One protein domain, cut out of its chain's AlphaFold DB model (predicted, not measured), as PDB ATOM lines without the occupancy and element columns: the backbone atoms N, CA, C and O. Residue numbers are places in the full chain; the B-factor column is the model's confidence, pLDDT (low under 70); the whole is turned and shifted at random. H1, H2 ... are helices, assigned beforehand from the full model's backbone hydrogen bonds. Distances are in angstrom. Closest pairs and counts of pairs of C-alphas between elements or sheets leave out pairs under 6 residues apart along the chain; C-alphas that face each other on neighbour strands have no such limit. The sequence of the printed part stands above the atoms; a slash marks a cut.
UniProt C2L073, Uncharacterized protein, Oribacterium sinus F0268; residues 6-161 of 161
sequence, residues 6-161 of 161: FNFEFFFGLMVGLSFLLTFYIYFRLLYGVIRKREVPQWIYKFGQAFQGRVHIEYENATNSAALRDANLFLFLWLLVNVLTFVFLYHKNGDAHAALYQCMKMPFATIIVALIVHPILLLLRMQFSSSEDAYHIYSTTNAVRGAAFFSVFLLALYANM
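What this domain is: This is residues 6 to 161 of the 161 residues of an uncharacterized protein of Oribacterium sinus F0268 (UniProt C2L073). The long helices H1 and H6 run side by side in opposite directions, and on the other side of H6 from H1, H3 and H5 cross as an X at 51 degrees. Short H2 packs on residues 139 to 146 of H6, while short H4 folds back from the last part of H3. The 156 printed residues hold six named helices, H1 to H6 in chain order, and no named strand; the class is all helix. The whole is compact, with a radius of gyration of the C-alphas of 17.1 A, and spans 47 by 40 by 32 A.

Where its parts are: H1, residues 6 to 36, is the longest helix at 44.5 A, beginning at C-alpha 6 (157.820, 170.254, 162.853). H6, residues 139 to 159, covers 29.9 A and ends at C-alpha 159 (153.123, 170.539, 176.409). H3, residues 65 to 93, covers 41.6 A, and H5, residues 107 to 128, 31.3 A. H2 is residues 42 to 50 and H4 residues 96 to 105.

How they stand to each other: H1 touches H6 at a shallow tilt of 19 degrees, opposite ways, closest at the C-alphas of Ser 19 and Ser 151, 5.1 A. H6 touches H2 with residues 139 to 146 alone; the closest C-alphas, of Gly 48 and Ala 143, are 3.7 A apart. H3 and H6 are the hubs, touching four helices each; their closest C-alphas, of Ala 71 and Thr 141, are 4.9 A apart. H3 touches H5 with residues 73 to 85 alone, closest at the C-alphas of Trp 78 and Ala 114, 5.1 A, at a steep tilt of 51 degrees. H3 touches H4 with residues 82 to 93 alone, closest at the C-alphas of Leu 89 and Ala 99, 5.0 A. H5 and H6 form a helical hairpin, closest at the C-alphas of Phe 108 and Val 152, 5.9 A. Every O i to N i+4 pair is within hydrogen-bond range in H1, H2, H3, H4 and H6, and 16 of 18 in H5.

The domain as a whole: The C-alphas of Phe 6 and Ser 130 are the two farthest apart, 56.3 A. The printed part has no cut. The link from H2 to H3, 14 residues, is long. The pLDDT is under 70 at residues 53 to 54, 56 and 128 to 135.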
ATOM      1  N   PHE A   6     159.098 169.560 163.053       75.75
ATOM      2  CA  PHE A   6     157.820 170.254 162.853       75.75
ATOM      3  C   PHE A   6     156.661 169.323 162.445       75.75
ATOM      4  O   PHE A   6     155.544 169.445 162.940       75.75
ATOM      5  N   ASN A   7     156.922 168.349 161.567       81.94
ATOM      6  CA  ASN A   7     155.899 167.380 161.169       81.94
ATOM      7  C   ASN A   7     155.538 166.466 162.345       81.94
ATOM      8  O   ASN A   7     154.375 166.107 162.504       81.94
ATOM      9  N   PHE A   8     156.518 166.107 163.177       86.12
ATOM     10  CA  PHE A   8     156.287 165.282 164.358       86.12
ATOM     11  C   PHE A   8     155.389 165.987 165.384       86.12
ATOM     12  O   PHE A   8     154.390 165.402 165.798       86.12
ATOM     13  N   GLU A   9     155.683 167.244 165.730       88.25
ATOM     14  CA  GLU A   9     154.857 168.049 166.644       88.25
ATOM     15  C   GLU A   9     153.416 168.193 166.143       88.25
ATOM     16  O   GLU A   9     152.470 168.054 166.919       88.25
ATOM     17  N   PHE A  10     153.235 168.405 164.836       88.88
ATOM     18  CA  PHE A  10     151.911 168.498 164.227       88.88
ATOM     19  C   PHE A  10     151.114 167.190 164.353       88.88
ATOM     20  O   PHE A  10     149.975 167.200 164.824       88.88
ATOM     21  N   PHE A  11     151.703 166.048 163.978       91.19
ATOM     22  CA  PHE A  11     151.027 164.750 164.099       91.19
ATOM     23  C   PHE A  11     150.761 164.371 165.558       91.19
ATOM     24  O   PHE A  11     149.714 163.794 165.857       91.19
ATOM     25  N   PHE A  12     151.666 164.725 166.471       91.75
ATOM     26  CA  PHE A  12     151.457 164.505 167.897       91.75
ATOM     27  C   PHE A  12     150.301 165.360 168.427       91.75
ATOM     28  O   PHE A  12     149.407 164.836 169.090       91.75
ATOM     29  N   GLY A  13     150.238 166.642 168.054       92.38
ATOM     30  CA  GLY A  13     149.112 167.520 168.377       92.38
ATOM     31  C   GLY A  13     147.774 166.997 167.835       92.38
ATOM     32  O   GLY A  13     146.774 166.991 168.555       92.38
ATOM     33  N   LEU A  14     147.751 166.464 166.606       93.88
ATOM     34  CA  LEU A  14     146.567 165.793 166.053       93.88
ATOM     35  C   LEU A  14     146.159 164.565 166.875       93.88
ATOM     36  O   LEU A  14     144.971 164.366 167.129       93.88
ATOM     37  N   MET A  15     147.123 163.758 167.320       93.81
ATOM     38  CA  MET A  15     146.862 162.598 168.176       93.81
ATOM     39  C   MET A  15     146.243 163.016 169.519       93.81
ATOM     40  O   MET A  15     145.276 162.394 169.964       93.81
ATOM     41  N   VAL A  16     146.739 164.100 170.130       94.00
ATOM     42  CA  VAL A  16     146.134 164.694 171.334       94.00
ATOM     43  C   VAL A  16     144.686 165.098 171.046       94.00
ATOM     44  O   VAL A  16     143.783 164.665 171.759       94.00
ATOM     45  N   GLY A  17     144.427 165.847 169.971       93.94
ATOM     46  CA  GLY A  17     143.067 166.257 169.599       93.94
ATOM     47  C   GLY A  17     142.113 165.072 169.396       93.94
ATOM     48  O   GLY A  17     141.006 165.058 169.939       93.94
ATOM     49  N   LEU A  18     142.559 164.033 168.685       95.62
ATOM     50  CA  LEU A  18     141.786 162.807 168.465       95.62
ATOM     51  C   LEU A  18     141.484 162.058 169.771       95.62
ATOM     52  O   LEU A  18     140.392 161.509 169.914       95.62
ATOM     53  N   SER A  19     142.403 162.065 170.741       94.69
ATOM     54  CA  SER A  19     142.173 161.436 172.049       94.69
ATOM     55  C   SER A  19     141.057 162.129 172.845       94.69
ATOM     56  O   SER A  19     140.168 161.461 173.387       94.69
ATOM     57  N   PHE A  20     141.002 163.465 172.816       93.25
ATOM     58  CA  PHE A  20     139.900 164.215 173.426       93.25
ATOM     59  C   PHE A  20     138.572 163.941 172.717       93.25
ATOM     60  O   PHE A  20     137.566 163.691 173.384       93.25
ATOM     61  N   LEU A  21     138.563 163.910 171.380       95.44
ATOM     62  CA  LEU A  21     137.370 163.548 170.608       95.44
ATOM     63  C   LEU A  21     136.872 162.139 170.950       95.44
ATOM     64  O   LEU A  21     135.666 161.941 171.091       95.44
ATOM     65  N   LEU A  22     137.778 161.179 171.149       93.94
ATOM     66  CA  LEU A  22     137.432 159.830 171.591       93.94
ATOM     67  C   LEU A  22     136.784 159.838 172.985       93.94
ATOM     68  O   LEU A  22     135.781 159.156 173.195       93.94
ATOM     69  N   THR A  23     137.307 160.638 173.918       93.75
ATOM     70  CA  THR A  23     136.726 160.797 175.261       93.75
ATOM     71  C   THR A  23     135.298 161.339 175.189       93.75
ATOM     72  O   THR A  23     134.382 160.751 175.771       93.75
ATOM     73  N   PHE A  24     135.078 162.411 174.418       93.75
ATOM     74  CA  PHE A  24     133.737 162.953 174.188       93.75
ATOM     75  C   PHE A  24     132.824 161.935 173.508       93.75
ATOM     76  O   PHE A  24     131.672 161.779 173.905       93.75
ATOM     77  N   TYR A  25     133.329 161.197 172.521       94.94
ATOM     78  CA  TYR A  25     132.566 160.164 171.831       94.94
ATOM     79  C   TYR A  25     132.098 159.051 172.779       94.94
ATOM     80  O   TYR A  25     130.918 158.699 172.755       94.94
ATOM     81  N   ILE A  26     132.973 158.534 173.652       94.19
ATOM     82  CA  ILE A  26     132.607 157.524 174.661       94.19
ATOM     83  C   ILE A  26     131.520 158.074 175.590       94.19
ATOM     84  O   ILE A  26     130.515 157.399 175.828       94.19
ATOM     85  N   TYR A  27     131.678 159.314 176.058       94.88
ATOM     86  CA  TYR A  27     130.690 159.972 176.907       94.88
ATOM     87  C   TYR A  27     129.332 160.142 176.209       94.88
ATOM     88  O   TYR A  27     128.302 159.743 176.751       94.88
ATOM     89  N   PHE A  28     129.304 160.669 174.981       93.69
ATOM     90  CA  PHE A  28     128.063 160.843 174.225       93.69
ATOM     91  C   PHE A  28     127.394 159.510 173.890       93.69
ATOM     92  O   PHE A  28     126.165 159.421 173.913       93.69
ATOM     93  N   ARG A  29     128.167 158.450 173.618       93.19
ATOM     94  CA  ARG A  29     127.627 157.094 173.437       93.19
ATOM     95  C   ARG A  29     126.962 156.580 174.709       93.19
ATOM     96  O   ARG A  29     125.882 156.006 174.602       93.19
ATOM     97  N   LEU A  30     127.566 156.808 175.878       93.25
ATOM     98  CA  LEU A  30     126.971 156.470 177.172       93.25
ATOM     99  C   LEU A  30     125.680 157.268 177.410       93.25
ATOM    100  O   LEU A  30     124.641 156.675 177.693       93.25
ATOM    101  N   LEU A  31     125.710 158.587 177.206       94.12
ATOM    102  CA  LEU A  31     124.543 159.465 177.339       94.12
ATOM    103  C   LEU A  31     123.387 159.020 176.430       94.12
ATOM    104  O   LEU A  31     122.260 158.837 176.888       94.12
ATOM    105  N   TYR A  32     123.667 158.805 175.143       92.75
ATOM    106  CA  TYR A  32     122.669 158.358 174.174       92.75
ATOM    107  C   TYR A  32     122.141 156.956 174.494       92.75
ATOM    108  O   TYR A  32     120.945 156.703 174.348       92.75
ATOM    109  N   GLY A  33     123.018 156.056 174.948       91.06
ATOM    110  CA  GLY A  33     122.653 154.712 175.381       91.06
ATOM    111  C   GLY A  33     121.647 154.734 176.528       91.06
ATOM    112  O   GLY A  33     120.599 154.101 176.432       91.06
ATOM    113  N   VAL A  34     121.883 155.568 177.544       91.62
ATOM    114  CA  VAL A  34     120.950 155.742 178.667       91.62
ATOM    115  C   VAL A  34     119.617 156.337 178.205       91.62
ATOM    116  O   VAL A  34     118.561 155.804 178.543       91.62
ATOM    117  N   ILE A  35     119.637 157.393 177.381       91.25
ATOM    118  CA  ILE A  35     118.411 158.048 176.882       91.25
ATOM    119  C   ILE A  35     117.561 157.084 176.044       91.25
ATOM    120  O   ILE A  35     116.335 157.068 176.149       91.25
ATOM    121  N   ARG A  36     118.198 156.282 175.188       91.94
ATOM    122  CA  ARG A  36     117.510 155.359 174.274       91.94
ATOM    123  C   ARG A  36     117.324 153.954 174.838       91.94
ATOM    124  O   ARG A  36     116.796 153.116 174.110       91.94
ATOM    125  N   LYS A  37     117.753 153.694 176.079       89.69
ATOM    126  CA  LYS A  37     117.793 152.355 176.691       89.69
ATOM    127  C   LYS A  37     118.493 151.333 175.780       89.69
ATOM    128  O   LYS A  37     117.992 150.237 175.548       89.69
ATOM    129  N   ARG A  38     119.620 151.740 175.189       88.75
ATOM    130  CA  ARG A  38     120.463 150.920 174.311       88.75
ATOM    131  C   ARG A  38     121.835 150.753 174.930       88.75
ATOM    132  O   ARG A  38     122.382 151.697 175.487       88.75
ATOM    133  N   GLU A  39     122.421 149.584 174.741       90.38
ATOM    134  CA  GLU A  39     123.784 149.338 175.188       90.38
ATOM    135  C   GLU A  39     124.817 150.117 174.369       90.38
ATOM    136  O   GLU A  39     124.668 150.361 173.161       90.38
ATOM    137  N   VAL A  40     125.904 150.497 175.036       91.50
ATOM    138  CA  VAL A  40     127.098 150.988 174.351       91.50
ATOM    139  C   VAL A  40     127.805 149.850 173.597       91.50
ATOM    140  O   VAL A  40     127.622 148.676 173.916       91.50
ATOM    141  N   PRO A  41     128.625 150.158 172.575       91.25
ATOM    142  CA  PRO A  41     129.396 149.139 171.877       91.25
ATOM    143  C   PRO A  41     130.292 148.347 172.834       91.25
ATOM    144  O   PRO A  41     130.922 148.923 173.719       91.25
ATOM    145  N   GLN A  42     130.426 147.045 172.585       91.69
ATOM    146  CA  GLN A  42     131.156 146.114 173.455       91.69
ATOM    147  C   GLN A  42     132.616 146.512 173.725       91.69
ATOM    148  O   GLN A  42     133.154 146.239 174.796       91.69
ATOM    149  N   TRP A  43     133.268 147.198 172.782       92.56
ATOM    150  CA  TRP A  43     134.634 147.680 172.983       92.56
ATOM    151  C   TRP A  43     134.729 148.748 174.088       92.56
ATOM    152  O   TRP A  43     135.772 148.829 174.724       92.56
ATOM    153  N   ILE A  44     133.663 149.515 174.367       92.19
ATOM    154  CA  ILE A  44     133.643 150.512 175.453       92.19
ATOM    155  C   ILE A  44     133.692 149.811 176.811       92.19
ATOM    156  O   ILE A  44     134.475 150.204 177.673       92.19
ATOM    157  N   TYR A  45     132.920 148.734 176.979       91.69
ATOM    158  CA  TYR A  45     132.973 147.910 178.187       91.69
ATOM    159  C   TYR A  45     134.367 147.305 178.382       91.69
ATOM    160  O   TYR A  45     134.963 147.458 179.446       91.69
ATOM    161  N   LYS A  46     134.933 146.699 177.327       90.88
ATOM    162  CA  LYS A  46     136.288 146.121 177.365       90.88
ATOM    163  C   LYS A  46     137.358 147.165 177.667       90.88
ATOM    164  O   LYS A  46     138.283 146.880 178.414       90.88
ATOM    165  N   PHE A  47     137.233 148.370 177.115       90.62
ATOM    166  CA  PHE A  47     138.155 149.470 177.391       90.62
ATOM    167  C   PHE A  47     138.094 149.898 178.862       90.62
ATOM    168  O   PHE A  47     139.128 150.057 179.507       90.62
ATOM    169  N   GLY A  48     136.888 150.006 179.422       87.62
ATOM    170  CA  GLY A  48     136.693 150.288 180.841       87.62
ATOM    171  C   GLY A  48     137.234 149.200 181.767       87.62
ATOM    172  O   GLY A  48     137.840 149.517 182.789       87.62
ATOM    173  N   GLN A  49     137.072 147.931 181.390       88.62
ATOM    174  CA  GLN A  49     137.665 146.796 182.103       88.62
ATOM    175  C   GLN A  49     139.193 146.756 181.959       88.62
ATOM    176  O   GLN A  49     139.884 146.409 182.904       88.62
ATOM    177  N   ALA A  50     139.752 147.152 180.814       86.81
ATOM    178  CA  ALA A  50     141.201 147.216 180.623       86.81
ATOM    179  C   ALA A  50     141.858 148.303 181.489       86.81
ATOM    180  O   ALA A  50     143.008 148.158 181.893       86.81
ATOM    181  N   PHE A  51     141.122 149.369 181.817       81.06
ATOM    182  CA  PHE A  51     141.575 150.428 182.724       81.06
ATOM    183  C   PHE A  51     141.420 150.060 184.213       81.06
ATOM    184  O   PHE A  51     141.346 150.912 185.100       81.06
ATOM    185  N   GLN A  52     141.329 148.768 184.498       79.38
ATOM    186  CA  GLN A  52     141.307 148.221 185.837       79.38
ATOM    187  C   GLN A  52     142.713 148.187 186.446       79.38
ATOM    188  O   GLN A  52     143.700 147.873 185.782       79.38
ATOM    189  N   GLY A  53     142.803 148.501 187.741       68.50
ATOM    190  CA  GLY A  53     144.037 148.341 188.505       68.50
ATOM    191  C   GLY A  53     144.428 146.871 188.698       68.50
ATOM    192  O   GLY A  53     143.778 145.952 188.216       68.50
ATOM    193  N   ARG A  54     145.483 146.620 189.476       68.75
ATOM    194  CA  ARG A  54     145.986 145.254 189.727       68.75
ATOM    195  C   ARG A  54     145.013 144.342 190.489       68.75
ATOM    196  O   ARG A  54     145.225 143.137 190.519       68.75
ATOM    197  N   VAL A  55     143.984 144.904 191.120       70.50
ATOM    198  CA  VAL A  55     142.977 144.149 191.874       70.50
ATOM    199  C   VAL A  55     141.786 143.850 190.968       70.50
ATOM    200  O   VAL A  55     141.171 144.767 190.411       70.50
ATOM    201  N   HIS A  56     141.458 142.563 190.838       69.75
ATOM    202  CA  HIS A  56     140.284 142.126 190.094       69.75
ATOM    203  C   HIS A  56     139.001 142.414 190.893       69.75
ATOM    204  O   HIS A  56     138.670 141.748 191.862       69.75
ATOM    205  N   ILE A  57     138.335 143.480 190.484       71.19
ATOM    206  CA  ILE A  57     136.997 143.960 190.795       71.19
ATOM    207  C   ILE A  57     136.135 143.675 189.561       71.19
ATOM    208  O   ILE A  57     136.495 144.083 188.452       71.19
ATOM    209  N   GLU A  58     135.008 142.996 189.735       73.56
ATOM    210  CA  GLU A  58     134.045 142.814 188.652       73.56
ATOM    211  C   GLU A  58     133.356 144.151 188.360       73.56
ATOM    212  O   GLU A  58     132.565 144.656 189.156       73.56
ATOM    213  N   TYR A  59     133.698 144.759 187.222       77.38
ATOM    214  CA  TYR A  59     132.986 145.934 186.735       77.38
ATOM    215  C   TYR A  59     131.702 145.502 186.042       77.38
ATOM    216  O   TYR A  59     131.732 144.706 185.099       77.38
ATOM    217  N   GLU A  60     130.590 146.105 186.437       82.81
ATOM    218  CA  GLU A  60     129.314 145.832 185.803       82.81
ATOM    219  C   GLU A  60     129.259 146.474 184.412       82.81
ATOM    220  O   GLU A  60     129.467 147.683 184.233       82.81
ATOM    221  N   ASN A  61     128.960 145.649 183.407       85.50
ATOM    222  CA  ASN A  61     128.738 146.091 182.035       85.50
ATOM    223  C   ASN A  61     127.312 146.617 181.882       85.50
ATOM    224  O   ASN A  61     126.466 145.977 181.265       85.50
ATOM    225  N   ALA A  62     127.058 147.796 182.445       83.50
ATOM    226  CA  ALA A  62     125.755 148.442 182.384       83.50
ATOM    227  C   ALA A  62     125.811 149.803 181.677       83.50
ATOM    228  O   ALA A  62     126.734 150.608 181.854       83.50
ATOM    229  N   THR A  63     124.763 150.076 180.899       86.06
ATOM    230  CA  THR A  63     124.469 151.387 180.300       86.06
ATOM    231  C   THR A  63     123.231 151.976 180.983       86.06
ATOM    232  O   THR A  63     122.198 152.208 180.358       86.06
ATOM    233  N   ASN A  64     123.331 152.180 182.298       88.00
ATOM    234  CA  ASN A  64     122.231 152.654 183.139       88.00
ATOM    235  C   ASN A  64     122.418 154.120 183.550       88.00
ATOM    236  O   ASN A  64     123.507 154.692 183.452       88.00
ATOM    237  N   SER A  65     121.346 154.736 184.052       86.69
ATOM    238  CA  SER A  65     121.372 156.113 184.562       86.69
ATOM    239  C   SER A  65     122.375 156.303 185.704       86.69
ATOM    240  O   SER A  65     123.004 157.358 185.781       86.69
ATOM    241  N   ALA A  66     122.580 155.282 186.541       86.25
ATOM    242  CA  ALA A  66     123.584 155.283 187.602       86.25
ATOM    243  C   ALA A  66     125.017 155.401 187.047       86.25
ATOM    244  O   ALA A  66     125.765 156.283 187.466       86.25
ATOM    245  N   ALA A  67     125.364 154.620 186.017       86.94
ATOM    246  CA  ALA A  67     126.671 154.687 185.359       86.94
ATOM    247  C   ALA A  67     126.948 156.062 184.722       86.94
ATOM    248  O   ALA A  67     128.058 156.598 184.803       86.94
ATOM    249  N   LEU A  68     125.921 156.673 184.119       91.88
ATOM    250  CA  LEU A  68     126.010 158.034 183.587       91.88
ATOM    251  C   LEU A  68     126.149 159.080 184.700       91.88
ATOM    252  O   LEU A  68     126.937 160.013 184.556       91.88
ATOM    253  N   ARG A  69     125.421 158.938 185.813       89.50
ATOM    254  CA  ARG A  69     125.548 159.831 186.973       89.50
ATOM    255  C   ARG A  69     126.958 159.769 187.561       89.50
ATOM    256  O   ARG A  69     127.510 160.819 187.875       89.50
ATOM    257  N   ASP A  70     127.561 158.587 187.634       89.44
ATOM    258  CA  ASP A  70     128.937 158.413 188.107       89.44
ATOM    259  C   ASP A  70     129.966 159.003 187.136       89.44
ATOM    260  O   ASP A  70     130.942 159.622 187.562       89.44
ATOM    261  N   ALA A  71     129.742 158.880 185.824       91.69
ATOM    262  CA  ALA A  71     130.573 159.553 184.824       91.69
ATOM    263  C   ALA A  71     130.451 161.083 184.923       91.69
ATOM    264  O   ALA A  71     131.461 161.785 184.884       91.69
ATOM    265  N   ASN A  72     129.237 161.603 185.118       93.19
ATOM    266  CA  ASN A  72     128.996 163.030 185.320       93.19
ATOM    267  C   ASN A  72     129.647 163.543 186.605       93.19
ATOM    268  O   ASN A  72     130.242 164.617 186.582       93.19
ATOM    269  N   LEU A  73     129.574 162.784 187.704       91.88
ATOM    270  CA  LEU A  73     130.233 163.125 188.965       91.88
ATOM    271  C   LEU A  73     131.746 163.270 188.761       91.88
ATOM    272  O   LEU A  73     132.335 164.250 189.208       91.88
ATOM    273  N   PHE A  74     132.363 162.332 188.038       93.06
ATOM    274  CA  PHE A  74     133.780 162.400 187.694       93.06
ATOM    275  C   PHE A  74     134.133 163.626 186.853       93.06
ATOM    276  O   PHE A  74     135.060 164.354 187.204       93.06
ATOM    277  N   LEU A  75     133.399 163.879 185.768       93.12
ATOM    278  CA  LEU A  75     133.660 165.031 184.903       93.12
ATOM    279  C   LEU A  75     133.454 166.356 185.646       93.12
ATOM    280  O   LEU A  75     134.262 167.272 185.508       93.12
ATOM    281  N   PHE A  76     132.414 166.441 186.477       93.81
ATOM    282  CA  PHE A  76     132.150 167.601 187.319       93.81
ATOM    283  C   PHE A  76     133.268 167.824 188.341       93.81
ATOM    284  O   PHE A  76     133.754 168.942 188.478       93.81
ATOM    285  N   LEU A  77     133.722 166.765 189.017       93.44
ATOM    286  CA  LEU A  77     134.841 166.833 189.954       93.44
ATOM    287  C   LEU A  77     136.124 167.289 189.257       93.44
ATOM    288  O   LEU A  77     136.837 168.144 189.773       93.44
ATOM    289  N   TRP A  78     136.420 166.741 188.080       93.19
ATOM    290  CA  TRP A  78     137.603 167.125 187.320       93.19
ATOM    291  C   TRP A  78     137.554 168.596 186.889       93.19
ATOM    292  O   TRP A  78     138.544 169.316 187.046       93.19
ATOM    293  N   LEU A  79     136.394 169.079 186.434       93.25
ATOM    294  CA  LEU A  79     136.178 170.499 186.156       93.25
ATOM    295  C   LEU A  79     136.360 171.348 187.424       93.25
ATOM    296  O   LEU A  79     137.057 172.360 187.387       93.25
ATOM    297  N   LEU A  80     135.791 170.919 188.553       94.12
ATOM    298  CA  LEU A  80     135.895 171.615 189.835       94.12
ATOM    299  C   LEU A  80     137.354 171.754 190.289       94.12
ATOM    300  O   LEU A  80     137.763 172.841 190.683       94.12
ATOM    301  N   VAL A  81     138.163 170.695 190.183       93.88
ATOM    302  CA  VAL A  81     139.600 170.737 190.514       93.88
ATOM    303  C   VAL A  81     140.340 171.754 189.641       93.88
ATOM    304  O   VAL A  81     141.190 172.484 190.150       93.88
ATOM    305  N   ASN A  82     140.007 171.854 188.351       92.56
ATOM    306  CA  ASN A  82     140.597 172.859 187.462       92.56
ATOM    307  C   ASN A  82     140.204 174.283 187.876       92.56
ATOM    308  O   ASN A  82     141.069 175.147 187.992       92.56
ATOM    309  N   VAL A  83     138.920 174.518 188.165       93.19
ATOM    310  CA  VAL A  83     138.431 175.829 188.623       93.19
ATOM    311  C   VAL A  83     139.081 176.230 189.947       93.19
ATOM    312  O   VAL A  83     139.572 177.348 190.069       93.19
ATOM    313  N   LEU A  84     139.155 175.321 190.924       93.88
ATOM    314  CA  LEU A  84     139.803 175.583 192.212       93.88
ATOM    315  C   LEU A  84     141.296 175.888 192.052       93.88
ATOM    316  O   LEU A  84     141.809 176.803 192.691       93.88
ATOM    317  N   THR A  85     141.978 175.161 191.164       92.50
ATOM    318  CA  THR A  85     143.389 175.409 190.839       92.50
ATOM    319  C   THR A  85     143.571 176.805 190.245       92.50
ATOM    320  O   THR A  85     144.445 177.549 190.683       92.50
ATOM    321  N   PHE A  86     142.711 177.198 189.302       92.62
ATOM    322  CA  PHE A  86     142.731 178.537 188.720       92.62
ATOM    323  C   PHE A  86     142.509 179.629 189.776       92.62
ATOM    324  O   PHE A  86     143.299 180.567 189.853       92.62
ATOM    325  N   VAL A  87     141.487 179.486 190.629       93.38
ATOM    326  CA  VAL A  87     141.177 180.444 191.706       93.38
ATOM    327  C   VAL A  87     142.352 180.584 192.678       93.38
ATOM    328  O   VAL A  87     142.734 181.700 193.029       93.38
ATOM    329  N   PHE A  88     142.969 179.469 193.075       93.25
ATOM    330  CA  PHE A  88     144.143 179.472 193.948       93.25
ATOM    331  C   PHE A  88     145.329 180.224 193.326       93.25
ATOM    332  O   PHE A  88     145.951 181.063 193.978       93.25
ATOM    333  N   LEU A  89     145.629 179.963 192.050       92.44
ATOM    334  CA  LEU A  89     146.721 180.632 191.336       92.44
ATOM    335  C   LEU A  89     146.430 182.114 191.087       92.44
ATOM    336  O   LEU A  89     147.344 182.933 191.173       92.44
ATOM    337  N   TYR A  90     145.169 182.465 190.830       92.50
ATOM    338  CA  TYR A  90     144.735 183.849 190.680       92.50
ATOM    339  C   TYR A  90     144.945 184.640 191.973       92.50
ATOM    340  O   TYR A  90     145.571 185.697 191.947       92.50
ATOM    341  N   HIS A  91     144.530 184.092 193.120       91.75
ATOM    342  CA  HIS A  91     144.774 184.720 194.422       91.75
ATOM    343  C   HIS A  91     146.264 184.849 194.761       91.75
ATOM    344  O   HIS A  91     146.651 185.799 195.435       91.75
ATOM    345  N   LYS A  92     147.100 183.914 194.298       90.25
ATOM    346  CA  LYS A  92     148.546 183.938 194.542       90.25
ATOM    347  C   LYS A  92     149.284 184.967 193.681       90.25
ATOM    348  O   LYS A  92     150.168 185.649 194.188       90.25
ATOM    349  N   ASN A  93     148.965 185.040 192.389       84.44
ATOM    350  CA  ASN A  93     149.732 185.830 191.422       84.44
ATOM    351  C   ASN A  93     149.108 187.206 191.132       84.44
ATOM    352  O   ASN A  93     149.788 188.061 190.575       84.44
ATOM    353  N   GLY A  94     147.825 187.419 191.446       84.12
ATOM    354  CA  GLY A  94     147.092 188.661 191.162       84.12
ATOM    355  C   GLY A  94     146.786 188.916 189.677       84.12
ATOM    356  O   GLY A  94     146.038 189.837 189.361       84.12
ATOM    357  N   ASP A  95     147.322 188.094 188.771       89.19
ATOM    358  CA  ASP A  95     147.132 188.186 187.323       89.19
ATOM    359  C   ASP A  95     146.398 186.949 186.785       89.19
ATOM    360  O   ASP A  95     146.841 185.802 186.937       89.19
ATOM    361  N   ALA A  96     145.267 187.196 186.120       88.00
ATOM    362  CA  ALA A  96     144.439 186.170 185.500       88.00
ATOM    363  C   ALA A  96     145.154 185.445 184.349       88.00
ATOM    364  O   ALA A  96     144.987 184.234 184.200       88.00
ATOM    365  N   HIS A  97     145.976 186.142 183.560       87.62
ATOM    366  CA  HIS A  97     146.679 185.545 182.423       87.62
ATOM    367  C   HIS A  97     147.777 184.591 182.890       87.62
ATOM    368  O   HIS A  97     147.869 183.460 182.406       87.62
ATOM    369  N   ALA A  98     148.563 185.012 183.883       88.12
ATOM    370  CA  ALA A  98     149.586 184.171 184.494       88.12
ATOM    371  C   ALA A  98     148.978 182.927 185.167       88.12
ATOM    372  O   ALA A  98     149.504 181.820 185.013       88.12
ATOM    373  N   ALA A  99     147.852 183.086 185.872       89.06
ATOM    374  CA  ALA A  99     147.133 181.976 186.496       89.06
ATOM    375  C   ALA A  99     146.587 180.982 185.461       89.06
ATOM    376  O   ALA A  99     146.749 179.771 185.625       89.06
ATOM    377  N   LEU A 100     146.000 181.476 184.365       86.00
ATOM    378  CA  LEU A 100     145.478 180.634 183.288       86.00
ATOM    379  C   LEU A 100     146.596 179.843 182.604       86.00
ATOM    380  O   LEU A 100     146.481 178.628 182.443       86.00
ATOM    381  N   TYR A 101     147.710 180.504 182.280       87.38
ATOM    382  CA  TYR A 101     148.877 179.855 181.684       87.38
ATOM    383  C   TYR A 101     149.444 178.742 182.575       87.38
ATOM    384  O   TYR A 101     149.733 177.642 182.105       87.38
ATOM    385  N   GLN A 102     149.563 178.994 183.879       86.44
ATOM    386  CA  GLN A 102     150.015 177.983 184.836       86.44
ATOM    387  C   GLN A 102     149.018 176.827 184.967       86.44
ATOM    388  O   GLN A 102     149.432 175.669 185.016       86.44
ATOM    389  N   CYS A 103     147.714 177.109 184.961       86.19
ATOM    390  CA  CYS A 103     146.680 176.078 185.002       86.19
ATOM    391  C   CYS A 103     146.761 175.154 183.772       86.19
ATOM    392  O   CYS A 103     146.704 173.933 183.912       86.19
ATOM    393  N   MET A 104     147.008 175.715 182.582       82.88
ATOM    394  CA  MET A 104     147.208 174.951 181.341       82.88
ATOM    395  C   MET A 104     148.485 174.097 181.331       82.88
ATOM    396  O   MET A 104     148.564 173.146 180.559       82.88
ATOM    397  N   LYS A 105     149.467 174.396 182.192       86.81
ATOM    398  CA  LYS A 105     150.673 173.571 182.383       86.81
ATOM    399  C   LYS A 105     150.492 172.421 183.366       86.81
ATOM    400  O   LYS A 105     151.302 171.498 183.374       86.81
ATOM    401  N   MET A 106     149.441 172.447 184.182       87.69
ATOM    402  CA  MET A 106     149.193 171.442 185.218       87.69
ATOM    403  C   MET A 106     148.025 170.470 184.933       87.69
ATOM    404  O   MET A 106     147.504 169.892 185.893       87.69
ATOM    405  N   PRO A 107     147.606 170.191 183.676       86.88
ATOM    406  CA  PRO A 107     146.417 169.383 183.434       86.88
ATOM    407  C   PRO A 107     146.611 167.955 183.961       86.88
ATOM    408  O   PRO A 107     145.685 167.395 184.547       86.88
ATOM    409  N   PHE A 108     147.831 167.409 183.890       89.75
ATOM    410  CA  PHE A 108     148.157 166.099 184.461       89.75
ATOM    411  C   PHE A 108     147.983 166.038 185.986       89.75
ATOM    412  O   PHE A 108     147.430 165.075 186.507       89.75
ATOM    413  N   ALA A 109     148.382 167.083 186.714       90.94
ATOM    414  CA  ALA A 109     148.179 167.123 188.160       90.94
ATOM    415  C   ALA A 109     146.680 167.147 188.502       90.94
ATOM    416  O   ALA A 109     146.225 166.391 189.360       90.94
ATOM    417  N   THR A 110     145.890 167.954 187.780       90.50
ATOM    418  CA  THR A 110     144.444 168.072 188.039       90.50
ATOM    419  C   THR A 110     143.684 166.766 187.795       90.50
ATOM    420  O   THR A 110     142.810 166.420 188.592       90.50
ATOM    421  N   ILE A 111     144.022 166.002 186.744       92.31
ATOM    422  CA  ILE A 111     143.353 164.721 186.466       92.31
ATOM    423  C   ILE A 111     143.722 163.653 187.502       92.31
ATOM    424  O   ILE A 111     142.852 162.890 187.911       92.31
ATOM    425  N   ILE A 112     144.972 163.621 187.984       93.31
ATOM    426  CA  ILE A 112     145.395 162.691 189.044       93.31
ATOM    427  C   ILE A 112     144.626 162.968 190.337       93.31
ATOM    428  O   ILE A 112     144.097 162.039 190.946       93.31
ATOM    429  N   VAL A 113     144.497 164.241 190.726       93.56
ATOM    430  CA  VAL A 113     143.693 164.628 191.894       93.56
ATOM    431  C   VAL A 113     142.242 164.176 191.718       93.56
ATOM    432  O   VAL A 113     141.693 163.544 192.617       93.56
ATOM    433  N   ALA A 114     141.634 164.412 190.553       92.62
ATOM    434  CA  ALA A 114     140.267 163.965 190.284       92.62
ATOM    435  C   ALA A 114     140.120 162.431 190.363       92.62
ATOM    436  O   ALA A 114     139.151 161.939 190.940       92.62
ATOM    437  N   LEU A 115     141.089 161.670 189.843       91.25
ATOM    438  CA  LEU A 115     141.097 160.203 189.900       91.25
ATOM    439  C   LEU A 115     141.236 159.652 191.323       91.25
ATOM    440  O   LEU A 115     140.673 158.596 191.601       91.25
ATOM    441  N   ILE A 116     141.950 160.345 192.214       90.75
ATOM    442  CA  ILE A 116     142.110 159.952 193.625       90.75
ATOM    443  C   ILE A 116     140.887 160.355 194.453       90.75
ATOM    444  O   ILE A 116     140.411 159.581 195.279       90.75
ATOM    445  N   VAL A 117     140.351 161.556 194.235       91.38
ATOM    446  CA  VAL A 117     139.223 162.083 195.019       91.38
ATOM    447  C   VAL A 117     137.913 161.381 194.653       91.38
ATOM    448  O   VAL A 117     137.082 161.126 195.522       91.38
ATOM    449  N   HIS A 118     137.728 161.005 193.389       89.25
ATOM    450  CA  HIS A 118     136.510 160.338 192.937       89.25
ATOM    451  C   HIS A 118     136.155 159.043 193.702       89.25
ATOM    452  O   HIS A 118     135.011 158.923 194.146       89.25
ATOM    453  N   PRO A 119     137.051 158.047 193.867       83.75
ATOM    454  CA  PRO A 119     136.739 156.845 194.636       83.75
ATOM    455  C   PRO A 119     136.455 157.157 196.110       83.75
ATOM    456  O   PRO A 119     135.589 156.517 196.690       83.75
ATOM    457  N   ILE A 120     137.092 158.177 196.697       86.50
ATOM    458  CA  ILE A 120     136.800 158.618 198.072       86.50
ATOM    459  C   ILE A 120     135.361 159.148 198.171       86.50
ATOM    460  O   ILE A 120     134.632 158.788 199.092       86.50
ATOM    461  N   LEU A 121     134.916 159.947 197.195       85.06
ATOM    462  CA  LEU A 121     133.532 160.432 197.129       85.06
ATOM    463  C   LEU A 121     132.521 159.302 196.907       85.06
ATOM    464  O   LEU A 121     131.438 159.333 197.488       85.06
ATOM    465  N   LEU A 122     132.869 158.299 196.097       83.44
ATOM    466  CA  LEU A 122     132.055 157.091 195.938       83.44
ATOM    467  C   LEU A 122     131.912 156.333 197.263       83.44
ATOM    468  O   LEU A 122     130.796 155.976 197.621       83.44
ATOM    469  N   LEU A 123     133.008 156.131 198.002       81.88
ATOM    470  CA  LEU A 123     132.990 155.454 199.305       81.88
ATOM    471  C   LEU A 123     132.142 156.215 200.332       81.88
ATOM    472  O   LEU A 123     131.313 155.618 201.012       81.88
ATOM    473  N   LEU A 124     132.283 157.543 200.393       82.31
ATOM    474  CA  LEU A 124     131.419 158.395 201.214       82.31
ATOM    475  C   LEU A 124     129.948 158.245 200.811       82.31
ATOM    476  O   LEU A 124     129.090 158.060 201.671       82.31
ATOM    477  N   ARG A 125     129.641 158.262 199.508       78.19
ATOM    478  CA  ARG A 125     128.271 158.053 199.021       78.19
ATOM    479  C   ARG A 125     127.722 156.691 199.439       78.19
ATOM    480  O   ARG A 125     126.566 156.634 199.837       78.19
ATOM    481  N   MET A 126     128.518 155.625 199.360       74.44
ATOM    482  CA  MET A 126     128.116 154.289 199.821       74.44
ATOM    483  C   MET A 126     127.778 154.288 201.312       74.44
ATOM    484  O   MET A 126     126.784 153.699 201.710       74.44
ATOM    485  N   GLN A 127     128.561 154.992 202.131       74.19
ATOM    486  CA  GLN A 127     128.344 155.040 203.577       74.19
ATOM    487  C   GLN A 127     127.061 155.790 203.975       74.19
ATOM    488  O   GLN A 127     126.463 155.475 205.002       74.19
ATOM    489  N   PHE A 128     126.628 156.769 203.175       67.69
ATOM    490  CA  PHE A 128     125.424 157.567 203.445       67.69
ATOM    491  C   PHE A 128     124.188 157.148 202.637       67.69
ATOM    492  O   PHE A 128     123.092 157.633 202.915       67.69
ATOM    493  N   SER A 129     124.332 156.274 201.638       63.00
ATOM    494  CA  SER A 129     123.230 155.841 200.779       63.00
ATOM    495  C   SER A 129     122.791 154.422 201.116       63.00
ATOM    496  O   SER A 129     123.572 153.486 201.015       63.00
ATOM    497  N   SER A 130     121.505 154.244 201.422       58.16
ATOM    498  CA  SER A 130     120.892 152.920 201.613       58.16
ATOM    499  C   SER A 130     120.512 152.228 200.289       58.16
ATOM    500  O   SER A 130     119.843 151.198 200.309       58.16
ATOM    501  N   SER A 131     120.866 152.812 199.137       59.34
ATOM    502  CA  SER A 131     120.516 152.294 197.808       59.34
ATOM    503  C   SER A 131     121.493 151.212 197.341       59.34
ATOM    504  O   SER A 131     122.698 151.472 197.302       59.34
ATOM    505  N   GLU A 132     120.985 150.073 196.863       60.09
ATOM    506  CA  GLU A 132     121.794 149.010 196.237       60.09
ATOM    507  C   GLU A 132     122.658 149.543 195.075       60.09
ATOM    508  O   GLU A 132     123.832 149.199 194.974       60.09
ATOM    509  N   ASP A 133     122.153 150.527 194.316       56.97
ATOM    510  CA  ASP A 133     122.864 151.230 193.232       56.97
ATOM    511  C   ASP A 133     124.220 151.849 193.634       56.97
ATOM    512  O   ASP A 133     125.043 152.161 192.769       56.97
ATOM    513  N   ALA A 134     124.461 152.080 194.931       57.22
ATOM    514  CA  ALA A 134     125.693 152.693 195.419       57.22
ATOM    515  C   ALA A 134     126.883 151.721 195.431       57.22
ATOM    516  O   ALA A 134     128.018 152.189 195.387       57.22
ATOM    517  N   TYR A 135     126.630 150.408 195.460       59.91
ATOM    518  CA  TYR A 135     127.666 149.370 195.531       59.91
ATOM    519  C   TYR A 135     128.280 149.006 194.174       59.91
ATOM    520  O   TYR A 135     129.337 148.375 194.122       59.91
ATOM    521  N   HIS A 136     127.648 149.414 193.076       73.25
ATOM    522  CA  HIS A 136     128.054 149.010 191.736       73.25
ATOM    523  C   HIS A 136     129.155 149.911 191.174       73.25
ATOM    524  O   HIS A 136     129.076 151.141 191.215       73.25
ATOM    525  N   ILE A 137     130.189 149.287 190.604       79.44
ATOM    526  CA  ILE A 137     131.263 149.974 189.886       79.44
ATOM    527  C   ILE A 137     131.113 149.647 188.399       79.44
ATOM    528  O   ILE A 137     131.219 148.497 187.984       79.44
ATOM    529  N   TYR A 138     130.878 150.673 187.583       86.19
ATOM    530  CA  TYR A 138     130.516 150.497 186.177       86.19
ATOM    531  C   TYR A 138     131.725 150.560 185.239       86.19
ATOM    532  O   TYR A 138     132.533 151.497 185.301       86.19
ATOM    533  N   SER A 139     131.822 149.611 184.302       87.25
ATOM    534  CA  SER A 139     132.896 149.605 183.294       87.25
ATOM    535  C   SER A 139     132.789 150.804 182.349       87.25
ATOM    536  O   SER A 139     133.796 151.401 181.978       87.25
ATOM    537  N   THR A 140     131.572 151.239 182.023       88.31
ATOM    538  CA  THR A 140     131.313 152.409 181.168       88.31
ATOM    539  C   THR A 140     131.811 153.713 181.781       88.31
ATOM    540  O   THR A 140     132.390 154.542 181.079       88.31
ATOM    541  N   THR A 141     131.674 153.882 183.096       89.50
ATOM    542  CA  THR A 141     132.254 155.020 183.814       89.50
ATOM    543  C   THR A 141     133.779 154.955 183.796       89.50
ATOM    544  O   THR A 141     134.433 155.970 183.548       89.50
ATOM    545  N   ASN A 142     134.362 153.772 184.016       91.19
ATOM    546  CA  ASN A 142     135.816 153.615 183.997       91.19
ATOM    547  C   ASN A 142     136.408 153.851 182.596       91.19
ATOM    548  O   ASN A 142     137.501 154.395 182.479       91.19
ATOM    549  N   ALA A 143     135.657 153.548 181.532       92.88
ATOM    550  CA  ALA A 143     136.034 153.872 180.158       92.88
ATOM    551  C   ALA A 143     136.168 155.389 179.937       92.88
ATOM    552  O   ALA A 143     137.141 155.838 179.336       92.88
ATOM    553  N   VAL A 144     135.233 156.192 180.464       93.94
ATOM    554  CA  VAL A 144     135.320 157.664 180.405       93.94
ATOM    555  C   VAL A 144     136.529 158.168 181.200       93.94
ATOM    556  O   VAL A 144     137.274 159.010 180.702       93.94
ATOM    557  N   ARG A 145     136.767 157.628 182.405       92.38
ATOM    558  CA  ARG A 145     137.928 157.995 183.237       92.38
ATOM    559  C   ARG A 145     139.251 157.673 182.553       92.38
ATOM    560  O   ARG A 145     140.127 158.532 182.500       92.38
ATOM    561  N   GLY A 146     139.373 156.466 182.007       91.81
ATOM    562  CA  GLY A 146     140.558 156.026 181.283       91.81
ATOM    563  C   GLY A 146     140.822 156.886 180.054       91.81
ATOM    564  O   GLY A 146     141.936 157.367 179.872       91.81
ATOM    565  N   ALA A 147     139.793 157.163 179.250       94.12
ATOM    566  CA  ALA A 147     139.927 158.014 178.069       94.12
ATOM    567  C   ALA A 147     140.350 159.448 178.436       94.12
ATOM    568  O   ALA A 147     141.277 159.990 177.828       94.12
ATOM    569  N   ALA A 148     139.749 160.031 179.481       93.88
ATOM    570  CA  ALA A 148     140.132 161.347 179.990       93.88
ATOM    571  C   ALA A 148     141.584 161.362 180.497       93.88
ATOM    572  O   ALA A 148     142.349 162.255 180.136       93.88
ATOM    573  N   PHE A 149     141.989 160.349 181.270       94.38
ATOM    574  CA  PHE A 149     143.367 160.191 181.737       94.38
ATOM    575  C   PHE A 149     144.362 160.123 180.577       94.38
ATOM    576  O   PHE A 149     145.323 160.888 180.559       94.38
ATOM    577  N   PHE A 150     144.113 159.258 179.588       93.44
ATOM    578  CA  PHE A 150     144.975 159.136 178.412       93.44
ATOM    579  C   PHE A 150     145.065 160.448 177.633       93.44
ATOM    580  O   PHE A 150     146.163 160.856 177.262       93.44
ATOM    581  N   SER A 151     143.944 161.142 177.437       94.44
ATOM    582  CA  SER A 151     143.919 162.412 176.700       94.44
ATOM    583  C   SER A 151     144.753 163.488 177.394       94.44
ATOM    584  O   SER A 151     145.551 164.182 176.766       94.44
ATOM    585  N   VAL A 152     144.623 163.589 178.718       93.88
ATOM    586  CA  VAL A 152     145.391 164.540 179.526       93.88
ATOM    587  C   VAL A 152     146.865 164.155 179.612       93.88
ATOM    588  O   VAL A 152     147.725 165.032 179.589       93.88
ATOM    589  N   PHE A 153     147.177 162.863 179.691       92.88
ATOM    590  CA  PHE A 153     148.552 162.378 179.663       92.88
ATOM    591  C   PHE A 153     149.243 162.742 178.344       92.88
ATOM    592  O   PHE A 153     150.337 163.300 178.362       92.88
ATOM    593  N   LEU A 154     148.580 162.515 177.206       94.12
ATOM    594  CA  LEU A 154     149.094 162.916 175.896       94.12
ATOM    595  C   LEU A 154     149.258 164.436 175.786       94.12
ATOM    596  O   LEU A 154     150.275 164.901 175.283       94.12
ATOM    597  N   LEU A 155     148.300 165.211 176.304       93.06
ATOM    598  CA  LEU A 155     148.409 166.670 176.359       93.06
ATOM    599  C   LEU A 155     149.618 167.122 177.188       93.06
ATOM    600  O   LEU A 155     150.325 168.043 176.790       93.06
ATOM    601  N   ALA A 156     149.868 166.473 178.323       92.06
ATOM    602  CA  ALA A 156     151.010 166.785 179.169       92.06
ATOM    603  C   ALA A 156     152.336 166.446 178.482       92.06
ATOM    604  O   ALA A 156     153.269 167.236 178.568       92.06
ATOM    605  N   LEU A 157     152.418 165.320 177.767       91.31
ATOM    606  CA  LEU A 157     153.592 165.003 176.954       91.31
ATOM    607  C   LEU A 157     153.810 166.044 175.853       91.31
ATOM    608  O   LEU A 157     154.931 166.501 175.681       91.31
ATOM    609  N   TYR A 158     152.744 166.471 175.170       90.12
ATOM    610  CA  TYR A 158     152.835 167.484 174.117       90.12
ATOM    611  C   TYR A 158     153.309 168.834 174.654       90.12
ATOM    612  O   TYR A 158     154.156 169.477 174.052       90.12
ATOM    613  N   ALA A 159     152.780 169.258 175.802       87.06
ATOM    614  CA  ALA A 159     153.123 170.539 176.409       87.06
ATOM    615  C   ALA A 159     154.560 170.599 176.966       87.06
ATOM    616  O   ALA A 159     155.027 171.691 177.291       87.06
ATOM    617  N   ASN A 160     155.225 169.448 177.126       83.88
ATOM    618  CA  ASN A 160     156.601 169.331 177.620       83.88
ATOM    619  C   ASN A 160     157.593 168.824 176.552       83.88
ATOM    620  O   ASN A 160     158.748 168.568 176.899       83.88
ATOM    621  N   MET A 161     157.151 168.640 175.302       79.62
ATOM    622  CA  MET A 161     158.032 168.441 174.143       79.62
ATOM    623  C   MET A 161     158.669 169.764 173.724       79.62
ATOM    624  O   MET A 161     159.854 169.710 173.328       79.62
TER     625      MET A 161